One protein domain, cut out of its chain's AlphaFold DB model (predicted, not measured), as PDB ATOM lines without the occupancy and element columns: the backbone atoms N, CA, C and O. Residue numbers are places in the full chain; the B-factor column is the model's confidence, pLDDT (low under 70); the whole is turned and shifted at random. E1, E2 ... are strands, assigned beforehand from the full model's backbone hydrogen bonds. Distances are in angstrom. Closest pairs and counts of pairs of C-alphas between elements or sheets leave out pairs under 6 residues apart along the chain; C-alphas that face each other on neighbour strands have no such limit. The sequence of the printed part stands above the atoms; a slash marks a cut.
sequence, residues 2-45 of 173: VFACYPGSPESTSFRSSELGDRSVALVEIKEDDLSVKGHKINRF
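What this domain is: This is residues 2 to 45 of the 173 residues of the protein "DNA repair protein SbcD/Mre11" of Candidatus Hakubanella thermoalkaliphilus (UniProt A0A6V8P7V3). Little regular structure is present: a long two-stranded hairpin of E1 and E2 makes one end of a rod, and a loop of residues 13 to 20 makes the other end. Residues 2 to 23, before the hairpin, have no named element. The printed part has 44 residues, 16 of them in the antiparallel strands E1 then E2, with no named helix; its class is all strand. It is loose, with a radius of gyration of the C-alphas of 12.7 A and spans of 41 by 20 by 11 A.

How they stand to each other: E1, residues 24 to 31, and E2, residues 34 to 41, form a hairpin with a tight link. They are antiparallel, with 160 degrees between their directions. The C-alphas of Ser 24 and Lys 41 face each other at 4.1 A. N 27 and O 38 are within hydrogen-bond range at 2.8 A, as are N 36 and O 29 at 2.9 A.

Where its parts are: E1 is 22.1 A long from C-alpha 24 at (232.887, 245.280, 410.856). E2 is 22.7 A long and ends with C-alpha 41 at (230.608, 242.398, 409.028).

The domain as a whole: The C-alphas farthest apart, of Phe 15 and Glu 32, are 41.2 A apart. The printed part has no cut, and no printed residue is under 70 in pLDDT.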
ATOM      1  N   VAL A   2     249.615 244.053 425.905       81.94
ATOM      2  CA  VAL A   2     248.387 244.830 425.680       81.94
ATOM      3  C   VAL A   2     248.068 244.767 424.192       81.94
ATOM      4  O   VAL A   2     248.957 245.001 423.375       81.94
ATOM      5  N   PHE A   3     246.826 244.427 423.855       83.25
ATOM      6  CA  PHE A   3     246.317 244.426 422.487       83.25
ATOM      7  C   PHE A   3     245.309 245.561 422.336       83.25
ATOM      8  O   PHE A   3     244.437 245.731 423.185       83.25
ATOM      9  N   ALA A   4     245.437 246.330 421.260       88.19
ATOM     10  CA  ALA A   4     244.509 247.393 420.909       88.19
ATOM     11  C   ALA A   4     244.027 247.173 419.473       88.19
ATOM     12  O   ALA A   4     244.819 246.847 418.590       88.19
ATOM     13  N   CYS A   5     242.727 247.344 419.251       88.00
ATOM     14  CA  CYS A   5     242.090 247.237 417.945       88.00
ATOM     15  C   CYS A   5     241.121 248.409 417.776       88.00
ATOM     16  O   CYS A   5     240.419 248.772 418.718       88.00
ATOM     17  N   TYR A   6     241.081 248.983 416.574       89.56
ATOM     18  CA  TYR A   6     240.114 250.006 416.198       89.56
ATOM     19  C   TYR A   6     239.329 249.514 414.973       89.56
ATOM     20  O   TYR A   6     239.805 249.674 413.850       89.56
ATOM     21  N   PRO A   7     238.153 248.887 415.161       87.56
ATOM     22  CA  PRO A   7     237.368 248.335 414.051       87.56
ATOM     23  C   PRO A   7     236.714 249.421 413.175       87.56
ATOM     24  O   PRO A   7     236.223 249.141 412.084       87.56
ATOM     25  N   GLY A   8     236.752 250.682 413.624       89.94
ATOM     26  CA  GLY A   8     236.163 251.824 412.936       89.94
ATOM     27  C   GLY A   8     234.654 251.948 413.159       89.94
ATOM     28  O   GLY A   8     234.089 251.339 414.064       89.94
ATOM     29  N   SER A   9     234.009 252.784 412.342       92.31
ATOM     30  CA  SER A   9     232.554 252.983 412.376       92.31
ATOM     31  C   SER A   9     231.796 251.730 411.905       92.31
ATOM     32  O   SER A   9     232.241 251.125 410.920       92.31
ATOM     33  N   PRO A  10     230.659 251.377 412.544       93.75
ATOM     34  CA  PRO A  10     229.800 250.253 412.160       93.75
ATOM     35  C   PRO A  10     229.113 250.429 410.798       93.75
ATOM     36  O   PRO A  10     228.756 249.445 410.160       93.75
ATOM     37  N   GLU A  11     228.948 251.673 410.356       95.62
ATOM     38  CA  GLU A  11     228.362 252.042 409.068       95.62
ATOM     39  C   GLU A  11     229.209 253.144 408.431       95.62
ATOM     40  O   GLU A  11     229.845 253.941 409.135       95.62
ATOM     41  N   SER A  12     229.241 253.176 407.104       95.50
ATOM     42  CA  SER A  12     229.952 254.219 406.369       95.50
ATOM     43  C   SER A  12     229.102 255.475 406.260       95.50
ATOM     44  O   SER A  12     227.876 255.425 406.175       95.50
ATOM     45  N   THR A  13     229.769 256.623 406.250       93.12
ATOM     46  CA  THR A  13     229.121 257.940 406.193       93.12
ATOM     47  C   THR A  13     229.503 258.734 404.952       93.12
ATOM     48  O   THR A  13     228.905 259.775 404.673       93.12
ATOM     49  N   SER A  14     230.510 258.274 404.207       93.81
ATOM     50  CA  SER A  14     231.026 258.978 403.039       93.81
ATOM     51  C   SER A  14     231.689 258.038 402.029       93.81
ATOM     52  O   SER A  14     232.082 256.923 402.361       93.81
ATOM     53  N   PHE A  15     231.896 258.533 400.805       95.62
ATOM     54  CA  PHE A  15     232.691 257.874 399.757       95.62
ATOM     55  C   PHE A  15     234.211 258.040 399.951       95.62
ATOM     56  O   PHE A  15     234.980 257.993 398.999       95.62
ATOM     57  N   ARG A  16     234.696 258.274 401.176       93.94
ATOM     58  CA  ARG A  16     236.146 258.263 401.422       93.94
ATOM     59  C   ARG A  16     236.667 256.846 401.226       93.94
ATOM     60  O   ARG A  16     236.053 255.900 401.705       93.94
ATOM     61  N   SER A  17     237.839 256.697 400.613       91.25
ATOM     62  CA  SER A  17     238.438 255.384 400.321       91.25
ATOM     63  C   SER A  17     238.553 254.462 401.545       91.25
ATOM     64  O   SER A  17     238.365 253.257 401.425       91.25
ATOM     65  N   SER A  18     238.781 255.014 402.742       90.94
ATOM     66  CA  SER A  18     238.822 254.276 404.017       90.94
ATOM     67  C   SER A  18     237.458 253.797 404.545       90.94
ATOM     68  O   SER A  18     237.397 253.068 405.536       90.94
ATOM     69  N   GLU A  19     236.362 254.262 403.946       93.25
ATOM     70  CA  GLU A  19     234.977 253.940 404.306       93.25
ATOM     71  C   GLU A  19     234.260 253.120 403.220       93.25
ATOM     72  O   GLU A  19     233.104 252.750 403.403       93.25
ATOM     73  N   LEU A  20     234.918 252.780 402.111       95.12
ATOM     74  CA  LEU A  20     234.322 251.916 401.090       95.12
ATOM     75  C   LEU A  20     234.292 250.449 401.543       95.12
ATOM     76  O   LEU A  20     235.154 249.991 402.295       95.12
ATOM     77  N   GLY A  21     233.325 249.693 401.024       93.81
ATOM     78  CA  GLY A  21     233.223 248.254 401.250       93.81
ATOM     79  C   GLY A  21     232.572 247.862 402.578       93.81
ATOM     80  O   GLY A  21     231.649 248.513 403.068       93.81
ATOM     81  N   ASP A  22     233.018 246.734 403.125       94.75
ATOM     82  CA  ASP A  22     232.439 246.147 404.332       94.75
ATOM     83  C   ASP A  22     232.915 246.862 405.602       94.75
ATOM     84  O   ASP A  22     234.092 247.191 405.766       94.75
ATOM     85  N   ARG A  23     231.993 247.046 406.548       95.12
ATOM     86  CA  ARG A  23     232.259 247.555 407.896       95.12
ATOM     87  C   ARG A  23     232.037 246.441 408.892       95.12
ATOM     88  O   ARG A  23     231.096 245.658 408.765       95.12
ATOM     89  N   SER A  24     232.906 246.369 409.891       94.25
ATOM     90  CA  SER A  24     232.887 245.280 410.856       94.25
ATOM     91  C   SER A  24     233.010 245.777 412.284       94.25
ATOM     92  O   SER A  24     233.505 246.871 412.539       94.25
ATOM     93  N   VAL A  25     232.571 244.942 413.216       94.94
ATOM     94  CA  VAL A  25     232.941 245.038 414.629       94.94
ATOM     95  C   VAL A  25     234.029 244.023 414.933       94.94
ATOM     96  O   VAL A  25     234.103 242.967 414.302       94.94
ATOM     97  N   ALA A  26     234.870 244.332 415.917       94.25
ATOM     98  CA  ALA A  26     235.826 243.371 416.437       94.25
ATOM     99  C   ALA A  26     235.093 242.363 417.332       94.25
ATOM    100  O   ALA A  26     234.595 242.715 418.399       94.25
ATOM    101  N   LEU A  27     235.047 241.108 416.898       94.38
ATOM    102  CA  LEU A  27     234.663 239.980 417.731       94.38
ATOM    103  C   LEU A  27     235.928 239.432 418.394       94.38
ATOM    104  O   LEU A  27     236.834 238.958 417.705       94.38
ATOM    105  N   VAL A  28     235.996 239.546 419.720       94.12
ATOM    106  CA  VAL A  28     237.165 239.160 420.514       94.12
ATOM    107  C   VAL A  28     236.827 237.940 421.361       94.12
ATOM    108  O   VAL A  28     235.906 237.983 422.173       94.12
ATOM    109  N   GLU A  29     237.600 236.873 421.196       94.38
ATOM    110  CA  GLU A  29     237.560 235.694 422.058       94.38
ATOM    111  C   GLU A  29     238.821 235.666 422.922       94.38
ATOM    112  O   GLU A  29     239.937 235.693 422.399       94.38
ATOM    113  N   ILE A  30     238.639 235.609 424.245       93.62
ATOM    114  CA  ILE A  30     239.727 235.523 425.226       93.62
ATOM    115  C   ILE A  30     239.637 234.167 425.924       93.62
ATOM    116  O   ILE A  30     238.589 233.814 426.467       93.62
ATOM    117  N   LYS A  31     240.741 233.423 425.917       93.06
ATOM    118  CA  LYS A  31     240.950 232.171 426.658       93.06
ATOM    119  C   LYS A  31     242.198 232.325 427.531       93.06
ATOM    120  O   LYS A  31     242.931 233.294 427.367       93.06
ATOM    121  N   GLU A  32     242.438 231.390 428.454       89.31
ATOM    122  CA  GLU A  32     243.539 231.487 429.436       89.31
ATOM    123  C   GLU A  32     244.904 231.799 428.793       89.31
ATOM    124  O   GLU A  32     245.598 232.691 429.275       89.31
ATOM    125  N   ASP A  33     245.222 231.166 427.657       90.19
ATOM    126  CA  ASP A  33     246.500 231.340 426.945       90.19
ATOM    127  C   ASP A  33     246.354 231.836 425.491       90.19
ATOM    128  O   ASP A  33     247.327 231.837 424.733       90.19
ATOM    129  N   ASP A  34     245.152 232.249 425.067       90.31
ATOM    130  CA  ASP A  34     244.881 232.603 423.667       90.31
ATOM    131  C   ASP A  34     243.964 233.826 423.524       90.31
ATOM    132  O   ASP A  34     243.039 234.048 424.309       90.31
ATOM    133  N   LEU A  35     244.222 234.617 422.483       91.50
ATOM    134  CA  LEU A  35     243.447 235.794 422.108       91.50
ATOM    135  C   LEU A  35     243.178 235.753 420.603       91.50
ATOM    136  O   LEU A  35     244.100 235.897 419.799       91.50
ATOM    137  N   SER A  36     241.904 235.662 420.224       92.31
ATOM    138  CA  SER A  36     241.471 235.758 418.830       92.31
ATOM    139  C   SER A  36     240.673 237.035 418.606       92.31
ATOM    140  O   SER A  36     239.750 237.339 419.358       92.31
ATOM    141  N   VAL A  37     241.009 237.779 417.554       92.69
ATOM    142  CA  VAL A  37     240.252 238.955 417.109       92.69
ATOM    143  C   VAL A  37     239.863 238.741 415.654       92.69
ATOM    144  O   VAL A  37     240.731 238.532 414.806       92.69
ATOM    145  N   LYS A  38     238.563 238.795 415.353       93.44
ATOM    146  CA  LYS A  38     238.022 238.670 413.991       93.44
ATOM    147  C   LYS A  38     237.089 239.834 413.684       93.44
ATOM    148  O   LYS A  38     236.354 240.286 414.555       93.44
ATOM    149  N   GLY A  39     237.091 240.301 412.439       93.12
ATOM    150  CA  GLY A  39     236.078 241.241 411.962       93.12
ATOM    151  C   GLY A  39     234.769 240.508 411.678       93.12
ATOM    152  O   GLY A  39     234.758 239.545 410.913       93.12
ATOM    153  N   HIS A  40     233.669 240.959 412.274       94.25
ATOM    154  CA  HIS A  40     232.322 240.515 411.921       94.25
ATOM    155  C   HIS A  40     231.609 241.634 411.162       94.25
ATOM    156  O   HIS A  40     231.403 242.708 411.726       94.25
ATOM    157  N   LYS A  41     231.285 241.410 409.882       94.88
ATOM    158  CA  LYS A  41     230.608 242.398 409.028       94.88
ATOM    159  C   LYS A  41     229.229 242.741 409.592       94.88
ATOM    160  O   LYS A  41     228.465 241.832 409.899       94.88
ATOM    161  N   ILE A  42     228.905 244.030 409.667       95.56
ATOM    162  CA  ILE A  42     227.623 244.505 410.210       95.56
ATOM    163  C   ILE A  42     226.954 245.637 409.424       95.56
ATOM    164  O   ILE A  42     225.790 245.921 409.700       95.56
ATOM    165  N   ASN A  43     227.636 246.297 408.478       96.44
ATOM    166  CA  ASN A  43     227.002 247.382 407.724       96.44
ATOM    167  C   ASN A  43     225.817 246.876 406.910       96.44
ATOM    168  O   ASN A  43     225.872 245.817 406.277       96.44
ATOM    169  N   ARG A  44     224.771 247.699 406.875       96.06
ATOM    170  CA  ARG A  44     223.636 247.507 405.978       96.06
ATOM    171  C   ARG A  44     223.990 247.995 404.582       96.06
ATOM    172  O   ARG A  44     223.677 247.314 403.608       96.06
ATOM    173  N   PHE A  45     224.599 249.176 404.496       97.31
ATOM    174  CA  PHE A  45     224.850 249.847 403.231       97.31
ATOM    175  C   PHE A  45     226.244 249.546 402.695       97.31
ATOM    176  O   PHE A  45     227.239 249.639 403.408       97.31
TER     177      PHE A  45